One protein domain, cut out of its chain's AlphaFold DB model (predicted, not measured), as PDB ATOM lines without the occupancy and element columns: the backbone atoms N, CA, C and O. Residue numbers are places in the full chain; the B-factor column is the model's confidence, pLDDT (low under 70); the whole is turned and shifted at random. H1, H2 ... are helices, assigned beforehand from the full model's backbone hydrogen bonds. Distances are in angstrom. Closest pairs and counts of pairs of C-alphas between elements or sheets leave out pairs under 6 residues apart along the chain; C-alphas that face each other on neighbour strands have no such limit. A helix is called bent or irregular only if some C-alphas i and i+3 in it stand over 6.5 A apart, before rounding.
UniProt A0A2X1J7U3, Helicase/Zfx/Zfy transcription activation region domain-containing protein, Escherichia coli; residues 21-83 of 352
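Overview. This is residues 21 to 83 of the 352 residues of the protein "Helicase/Zfx/Zfy transcription activation region domain-containing protein" of Escherichia coli (UniProt A0A2X1J7U3). Three helices, H1, H2 and H3, make a thin triangle, and a long fourth helix, H4, starts beside H3 and sticks out from the triangle as an arm with its residues 72 to 82. H2 makes the side between the end of H1 and the start of H3, while the first part of H1 meets the last part of H3 and completes the triangle. The printed part has 63 residues with four named helices, H1, H2, H3 and H4 along the chain, and no named strand; its class is all helix. It is elongated, spanning 41 by 22 by 20 A, and only just loose, close to compact, with a radius of gyration of the C-alphas of 13.2 A.

Along the chain. H1 is residues 21 to 33, 17.7 A from first to last C-alpha, and begins at C-alpha 21 at (48.085, 23.576, -7.780). It is neither bent nor irregular, but only just: C-alphas 28 and 31 are 6.2 A apart. H2 is residues 36 to 43, 10.3 A long. H3 is residues 46 to 56, 15.3 A long, and ends at C-alpha 56 at (42.862, 26.861, 1.883). H4 is residues 64 to 82, 27.2 A long, from C-alpha 64 at (42.727, 37.640, 9.574) to C-alpha 82 at (62.267, 19.263, 13.783).

Arrangement. H3 is the hub, touching the three other helices. H1 touches it with residues 23 to 27 alone, the closest C-alphas being those of Ala 26 and Leu 56, 5.8 A apart. H1 and H3 stand at a steep tilt of 53 degrees and run opposite ways. H2 and H3 only just touch, with 3 pairs of C-alphas within 8 A, and only at the corner by their link; the closest C-alphas, of Ala 43 and Leu 49, are 5.6 A apart. Their lines stand at 73 degrees, only just about perpendicular. H4 touches H3 with residues 64 to 70 alone, the closest C-alphas being those of Cys 55 and Gly 67, 5.9 A apart. H3 and H4 stand at a shallow tilt of 26 degrees and run the same way. H1 and H2 are close but not clearly touching, with the closest C-alphas, of Thr 31 and Leu 39, 7.8 A apart. H4 is apart from H1 and from H2. In H2, H3 and H4 every O i to N i+4 pair is within hydrogen-bond range; in H1, 7 of 9 are.

Size, cuts and confidence. The two C-alphas farthest apart, those of Ala 44 and Gly 83, are 41.6 A apart. Residues 32 to 38 and 72 to 83 stand free; without them the body spans 25 by 24 by 12 A. The printed part has no cut. The links H1 to H2 and H2 to H3 are tight, and H3 to H4 is short. The mean pLDDT of the printed part is 79.5; residues 21, 61, 68, 72 and 74 to 83 are under 70.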
ATOM      1  N   ARG A  21      49.403  24.213  -7.622       68.69
ATOM      2  CA  ARG A  21      48.085  23.576  -7.780       68.69
ATOM      3  C   ARG A  21      47.516  23.062  -6.469       68.69
ATOM      4  O   ARG A  21      46.316  22.827  -6.401       68.69
ATOM      5  N   HIS A  22      48.338  22.881  -5.437       75.62
ATOM      6  CA  HIS A  22      47.884  22.372  -4.142       75.62
ATOM      7  C   HIS A  22      46.846  23.287  -3.467       75.62
ATOM      8  O   HIS A  22      45.804  22.768  -3.062       75.62
ATOM      9  N   PRO A  23      47.048  24.617  -3.412       80.38
ATOM     10  CA  PRO A  23      46.028  25.549  -2.932       80.38
ATOM     11  C   PRO A  23      44.711  25.466  -3.719       80.38
ATOM     12  O   PRO A  23      43.631  25.378  -3.136       80.38
ATOM     13  N   ALA A  24      44.788  25.389  -5.051       80.50
ATOM     14  CA  ALA A  24      43.608  25.243  -5.904       80.50
ATOM     15  C   ALA A  24      42.892  23.897  -5.681       80.50
ATOM     16  O   ALA A  24      41.665  23.840  -5.601       80.50
ATOM     17  N   ALA A  25      43.651  22.809  -5.525       84.19
ATOM     18  CA  ALA A  25      43.120  21.485  -5.231       84.19
ATOM     19  C   ALA A  25      42.440  21.430  -3.856       84.19
ATOM     20  O   ALA A  25      41.407  20.780  -3.725       84.19
ATOM     21  N   ALA A  26      42.966  22.133  -2.850       85.25
ATOM     22  CA  ALA A  26      42.362  22.203  -1.522       85.25
ATOM     23  C   ALA A  26      40.955  22.823  -1.567       85.25
ATOM     24  O   ALA A  26      40.024  22.289  -0.965       85.25
ATOM     25  N   VAL A  27      40.778  23.897  -2.343       86.62
ATOM     26  CA  VAL A  27      39.465  24.531  -2.542       86.62
ATOM     27  C   VAL A  27      38.514  23.628  -3.338       86.62
ATOM     28  O   VAL A  27      37.333  23.550  -3.013       86.62
ATOM     29  N   LEU A  28      39.009  22.892  -4.341       86.56
ATOM     30  CA  LEU A  28      38.193  21.928  -5.094       86.56
ATOM     31  C   LEU A  28      37.754  20.727  -4.245       86.56
ATOM     32  O   LEU A  28      36.645  20.229  -4.411       86.56
ATOM     33  N   LEU A  29      38.613  20.257  -3.341       89.75
ATOM     34  CA  LEU A  29      38.310  19.137  -2.450       89.75
ATOM     35  C   LEU A  29      37.375  19.532  -1.308       89.75
ATOM     36  O   LEU A  29      36.674  18.667  -0.787       89.75
ATOM     37  N   LEU A  30      37.314  20.818  -0.945       89.44
ATOM     38  CA  LEU A  30      36.405  21.324   0.082       89.44
ATOM     39  C   LEU A  30      34.954  20.894  -0.180       89.44
ATOM     40  O   LEU A  30      34.280  20.422   0.731       89.44
ATOM     41  N   THR A  31      34.505  20.992  -1.433       87.38
ATOM     42  CA  THR A  31      33.134  20.640  -1.838       87.38
ATOM     43  C   THR A  31      32.874  19.136  -1.889       87.38
ATOM     44  O   THR A  31      31.720  18.722  -1.914       87.38
ATOM     45  N   GLN A  32      33.927  18.311  -1.893       90.62
ATOM     46  CA  GLN A  32      33.808  16.850  -1.857       90.62
ATOM     47  C   GLN A  32      33.946  16.270  -0.449       90.62
ATOM     48  O   GLN A  32      33.422  15.193  -0.176       90.62
ATOM     49  N   LEU A  33      34.671  16.959   0.434       90.12
ATOM     50  CA  LEU A  33      34.947  16.503   1.795       90.12
ATOM     51  C   LEU A  33      33.937  17.033   2.813       90.12
ATOM     52  O   LEU A  33      33.693  16.366   3.818       90.12
ATOM     53  N   ILE A  34      33.361  18.215   2.575       89.75
ATOM     54  CA  ILE A  34      32.392  18.824   3.486       89.75
ATOM     55  C   ILE A  34      30.965  18.624   2.954       89.75
ATOM     56  O   ILE A  34      30.709  18.916   1.786       89.75
ATOM     57  N   PRO A  35      30.019  18.155   3.793       94.12
ATOM     58  CA  PRO A  35      28.624  17.998   3.396       94.12
ATOM     59  C   PRO A  35      27.988  19.314   2.915       94.12
ATOM     60  O   PRO A  35      28.270  20.364   3.504       94.12
ATOM     61  N   PRO A  36      27.068  19.272   1.931       91.56
ATOM     62  CA  PRO A  36      26.419  20.468   1.391       91.56
ATOM     63  C   PRO A  36      25.765  21.347   2.463       91.56
ATOM     64  O   PRO A  36      26.007  22.544   2.496       91.56
ATOM     65  N   GLU A  37      25.052  20.747   3.421       94.69
ATOM     66  CA  GLU A  37      24.381  21.477   4.510       94.69
ATOM     67  C   GLU A  37      25.361  22.272   5.394       94.69
ATOM     68  O   GLU A  37      25.033  23.343   5.902       94.69
ATOM     69  N   SER A  38      26.590  21.771   5.567       93.81
ATOM     70  CA  SER A  38      27.641  22.460   6.326       93.81
ATOM     71  C   SER A  38      28.273  23.601   5.528       93.81
ATOM     72  O   SER A  38      28.647  24.618   6.110       93.81
ATOM     73  N   LEU A  39      28.377  23.453   4.204       90.94
ATOM     74  CA  LEU A  39      28.826  24.529   3.318       90.94
ATOM     75  C   LEU A  39      27.775  25.629   3.197       90.94
ATOM     76  O   LEU A  39      28.149  26.795   3.245       90.94
ATOM     77  N   ASP A  40      26.490  25.281   3.118       93.06
ATOM     78  CA  ASP A  40      25.385  26.243   3.119       93.06
ATOM     79  C   ASP A  40      25.352  27.037   4.431       93.06
ATOM     80  O   ASP A  40      25.228  28.263   4.423       93.06
ATOM     81  N   TRP A  41      25.544  26.353   5.563       94.94
ATOM     82  CA  TRP A  41      25.676  27.000   6.867       94.94
ATOM     83  C   TRP A  41      26.883  27.945   6.931       94.94
ATOM     84  O   TRP A  41      26.752  29.071   7.406       94.94
ATOM     85  N   LEU A  42      28.042  27.527   6.415       91.62
ATOM     86  CA  LEU A  42      29.236  28.371   6.373       91.62
ATOM     87  C   LEU A  42      29.057  29.566   5.424       91.62
ATOM     88  O   LEU A  42      29.502  30.666   5.732       91.62
ATOM     89  N   ALA A  43      28.396  29.367   4.286       91.06
ATOM     90  CA  ALA A  43      28.146  30.402   3.290       91.06
ATOM     91  C   ALA A  43      27.155  31.472   3.769       91.06
ATOM     92  O   ALA A  43      27.198  32.598   3.269       91.06
ATOM     93  N   ALA A  44      26.311  31.154   4.758       95.88
ATOM     94  CA  ALA A  44      25.455  32.132   5.425       95.88
ATOM     95  C   ALA A  44      26.263  33.249   6.118       95.88
ATOM     96  O   ALA A  44      25.748  34.354   6.286       95.88
ATOM     97  N   ASP A  45      27.532  32.992   6.460       95.44
ATOM     98  CA  ASP A  45      28.503  34.000   6.886       95.44
ATOM     99  C   ASP A  45      29.607  34.162   5.827       95.44
ATOM    100  O   ASP A  45      30.591  33.418   5.758       95.44
ATOM    101  N   THR A  46      29.470  35.196   4.997       90.88
ATOM    102  CA  THR A  46      30.415  35.471   3.908       90.88
ATOM    103  C   THR A  46      31.836  35.755   4.411       90.88
ATOM    104  O   THR A  46      32.800  35.439   3.712       90.88
ATOM    105  N   ALA A  47      31.997  36.315   5.615       89.12
ATOM    106  CA  ALA A  47      33.311  36.602   6.184       89.12
ATOM    107  C   ALA A  47      34.003  35.315   6.660       89.12
ATOM    108  O   ALA A  47      35.198  35.124   6.405       89.12
ATOM    109  N   ALA A  48      33.255  34.406   7.289       89.50
ATOM    110  CA  ALA A  48      33.758  33.091   7.681       89.50
ATOM    111  C   ALA A  48      34.137  32.241   6.457       89.50
ATOM    112  O   ALA A  48      35.227  31.662   6.414       89.50
ATOM    113  N   LEU A  49      33.286  32.228   5.425       92.00
ATOM    114  CA  LEU A  49      33.569  31.536   4.170       92.00
ATOM    115  C   LEU A  49      34.814  32.107   3.471       92.00
ATOM    116  O   LEU A  49      35.699  31.348   3.077       92.00
ATOM    117  N   SER A  50      34.919  33.435   3.352       89.50
ATOM    118  CA  SER A  50      36.089  34.106   2.765       89.50
ATOM    119  C   SER A  50      37.374  33.754   3.518       89.50
ATOM    120  O   SER A  50      38.373  33.388   2.900       89.50
ATOM    121  N   THR A  51      37.326  33.765   4.850       89.31
ATOM    122  CA  THR A  51      38.449  33.386   5.713       89.31
ATOM    123  C   THR A  51      38.919  31.953   5.445       89.31
ATOM    124  O   THR A  51      40.118  31.717   5.281       89.31
ATOM    125  N   LEU A  52      37.989  30.997   5.346       91.62
ATOM    126  CA  LEU A  52      38.314  29.606   5.033       91.62
ATOM    127  C   LEU A  52      38.956  29.473   3.647       91.62
ATOM    128  O   LEU A  52      39.979  28.804   3.507       91.62
ATOM    129  N   LEU A  53      38.379  30.118   2.631       90.69
ATOM    130  CA  LEU A  53      38.890  30.065   1.262       90.69
ATOM    131  C   LEU A  53      40.299  30.661   1.159       90.69
ATOM    132  O   LEU A  53      41.162  30.062   0.519       90.69
ATOM    133  N   HIS A  54      40.563  31.785   1.828       85.31
ATOM    134  CA  HIS A  54      41.902  32.370   1.886       85.31
ATOM    135  C   HIS A  54      42.904  31.444   2.585       85.31
ATOM    136  O   HIS A  54      44.010  31.269   2.077       85.31
ATOM    137  N   CYS A  55      42.523  30.790   3.689       87.06
ATOM    138  CA  CYS A  55      43.366  29.791   4.350       87.06
ATOM    139  C   CYS A  55      43.683  28.593   3.440       87.06
ATOM    140  O   CYS A  55      44.846  28.218   3.312       87.06
ATOM    141  N   LEU A  56      42.677  28.011   2.780       88.31
ATOM    142  CA  LEU A  56      42.862  26.861   1.883       88.31
ATOM    143  C   LEU A  56      43.689  27.215   0.646       88.31
ATOM    144  O   LEU A  56      44.464  26.393   0.163       88.31
ATOM    145  N   ASN A  57      43.563  28.452   0.164       85.50
ATOM    146  CA  ASN A  57      44.341  28.958  -0.957       85.50
ATOM    147  C   ASN A  57      45.759  29.432  -0.552       85.50
ATOM    148  O   ASN A  57      46.472  30.019  -1.363       85.50
ATOM    149  N   GLY A  58      46.174  29.227   0.705       79.31
ATOM    150  CA  GLY A  58      47.490  29.635   1.211       79.31
ATOM    151  C   GLY A  58      47.680  31.151   1.362       79.31
ATOM    152  O   GLY A  58      48.795  31.617   1.587       79.31
ATOM    153  N   GLN A  59      46.608  31.935   1.256       79.38
ATOM    154  CA  GLN A  59      46.602  33.396   1.339       79.38
ATOM    155  C   GLN A  59      46.294  33.881   2.764       79.38
ATOM    156  O   GLN A  59      45.367  34.658   3.001       79.38
ATOM    157  N   TYR A  60      47.065  33.410   3.741       77.94
ATOM    158  CA  TYR A  60      46.795  33.636   5.165       77.94
ATOM    159  C   TYR A  60      46.729  35.117   5.569       77.94
ATOM    160  O   TYR A  60      46.046  35.453   6.533       77.94
ATOM    161  N   GLN A  61      47.396  36.007   4.828       69.19
ATOM    162  CA  GLN A  61      47.368  37.456   5.050       69.19
ATOM    163  C   GLN A  61      45.975  38.080   4.870       69.19
ATOM    164  O   GLN A  61      45.710  39.137   5.433       69.19
ATOM    165  N   TYR A  62      45.086  37.427   4.117       72.94
ATOM    166  CA  TYR A  62      43.707  37.878   3.907       72.94
ATOM    167  C   TYR A  62      42.699  37.133   4.799       72.94
ATOM    168  O   TYR A  62      41.513  37.439   4.769       72.94
ATOM    169  N   ALA A  63      43.157  36.181   5.621       79.50
ATOM    170  CA  ALA A  63      42.315  35.348   6.486       79.50
ATOM    171  C   ALA A  63      42.258  35.827   7.954       79.50
ATOM    172  O   ALA A  63      41.804  35.097   8.839       79.50
ATOM    173  N   GLY A  64      42.757  37.035   8.239       78.75
ATOM    174  CA  GLY A  64      42.727  37.640   9.574       78.75
ATOM    175  C   GLY A  64      43.284  36.729  10.678       78.75
ATOM    176  O   GLY A  64      44.257  35.999  10.481       78.75
ATOM    177  N   LEU A  65      42.633  36.739  11.847       73.69
ATOM    178  CA  LEU A  65      43.067  35.974  13.024       73.69
ATOM    179  C   LEU A  65      43.128  34.459  12.767       73.69
ATOM    180  O   LEU A  65      44.002  33.777  13.300       73.69
ATOM    181  N   ALA A  66      42.229  33.915  11.947       75.25
ATOM    182  CA  ALA A  66      42.240  32.490  11.627       75.25
ATOM    183  C   ALA A  66      43.482  32.113  10.805       75.25
ATOM    184  O   ALA A  66      44.116  31.098  11.091       75.25
ATOM    185  N   GLY A  67      43.881  32.960   9.851       72.88
ATOM    186  CA  GLY A  67      45.133  32.797   9.108       72.88
ATOM    187  C   GLY A  67      46.360  32.796  10.020       72.88
ATOM    188  O   GLY A  67      47.269  31.983   9.841       72.88
ATOM    189  N   GLU A  68      46.374  33.651  11.046       69.56
ATOM    190  CA  GLU A  68      47.435  33.654  12.059       69.56
ATOM    191  C   GLU A  68      47.457  32.368  12.891       69.56
ATOM    192  O   GLU A  68      48.532  31.833  13.172       69.56
ATOM    193  N   LEU A  69      46.288  31.864  13.296       76.44
ATOM    194  CA  LEU A  69      46.168  30.630  14.073       76.44
ATOM    195  C   LEU A  69      46.624  29.410  13.271       76.44
ATOM    196  O   LEU A  69      47.374  28.591  13.799       76.44
ATOM    197  N   VAL A  70      46.239  29.321  11.996       78.69
ATOM    198  CA  VAL A  70      46.680  28.252  11.090       78.69
ATOM    199  C   VAL A  70      48.197  28.295  10.915       78.69
ATOM    200  O   VAL A  70      48.856  27.275  11.097       78.69
ATOM    201  N   GLN A  71      48.779  29.474  10.675       74.81
ATOM    202  CA  GLN A  71      50.235  29.615  10.594       74.81
ATOM    203  C   GLN A  71      50.941  29.252  11.906       74.81
ATOM    204  O   GLN A  71      52.011  28.647  11.877       74.81
ATOM    205  N   LYS A  72      50.381  29.609  13.069       64.81
ATOM    206  CA  LYS A  72      50.939  29.220  14.376       64.81
ATOM    207  C   LYS A  72      50.887  27.708  14.585       64.81
ATOM    208  O   LYS A  72      51.863  27.141  15.070       64.81
ATOM    209  N   ALA A  73      49.780  27.068  14.214       73.00
ATOM    210  CA  ALA A  73      49.611  25.624  14.324       73.00
ATOM    211  C   ALA A  73      50.573  24.866  13.398       73.00
ATOM    212  O   ALA A  73      51.243  23.937  13.848       73.00
ATOM    213  N   ASP A  74      50.711  25.311  12.146       68.06
ATOM    214  CA  ASP A  74      51.653  24.740  11.181       68.06
ATOM    215  C   ASP A  74      53.095  24.822  11.707       68.06
ATOM    216  O   ASP A  74      53.771  23.799  11.841       68.06
ATOM    217  N   ARG A  75      53.512  26.012  12.170       56.38
ATOM    218  CA  ARG A  75      54.823  26.245  12.802       56.38
ATOM    219  C   ARG A  75      55.058  25.364  14.021       56.38
ATOM    220  O   ARG A  75      56.153  24.829  14.170       56.38
ATOM    221  N   ALA A  76      54.066  25.226  14.900       58.31
ATOM    222  CA  ALA A  76      54.174  24.369  16.076       58.31
ATOM    223  C   ALA A  76      54.365  22.900  15.671       58.31
ATOM    224  O   ALA A  76      55.188  22.211  16.270       58.31
ATOM    225  N   SER A  77      53.673  22.439  14.624       61.31
ATOM    226  CA  SER A  77      53.820  21.073  14.112       61.31
ATOM    227  C   SER A  77      55.203  20.832  13.492       61.31
ATOM    228  O   SER A  77      55.844  19.818  13.774       61.31
ATOM    229  N   VAL A  78      55.709  21.795  12.716       50.50
ATOM    230  CA  VAL A  78      57.024  21.727  12.069       50.50
ATOM    231  C   VAL A  78      58.137  21.784  13.115       50.50
ATOM    232  O   VAL A  78      59.038  20.951  13.101       50.50
ATOM    233  N   ALA A  79      58.054  22.709  14.074       48.03
ATOM    234  CA  ALA A  79      59.029  22.840  15.153       48.03
ATOM    235  C   ALA A  79      59.058  21.606  16.066       48.03
ATOM    236  O   ALA A  79      60.139  21.174  16.459       48.03
ATOM    237  N   PHE A  80      57.900  21.009  16.361       49.34
ATOM    238  CA  PHE A  80      57.819  19.755  17.109       49.34
ATOM    239  C   PHE A  80      58.506  18.605  16.357       49.34
ATOM    240  O   PHE A  80      59.313  17.886  16.941       49.34
ATOM    241  N   ASN A  81      58.266  18.481  15.048       51.19
ATOM    242  CA  ASN A  81      58.872  17.436  14.217       51.19
ATOM    243  C   ASN A  81      60.374  17.654  13.943       51.19
ATOM    244  O   ASN A  81      61.090  16.689  13.691       51.19
ATOM    245  N   LEU A  82      60.861  18.898  14.011       45.69
ATOM    246  CA  LEU A  82      62.267  19.263  13.783       45.69
ATOM    247  C   LEU A  82      63.081  19.485  15.077       45.69
ATOM    248  O   LEU A  82      64.277  19.767  14.997       45.69
ATOM    249  N   GLY A  83      62.471  19.343  16.263       40.81
ATOM    250  CA  GLY A  83      63.156  19.404  17.566       40.81
ATOM    251  C   GLY A  83      63.419  20.811  18.137       40.81
ATOM    252  O   GLY A  83      64.387  20.991  18.875       40.81
TER     253      GLY A  83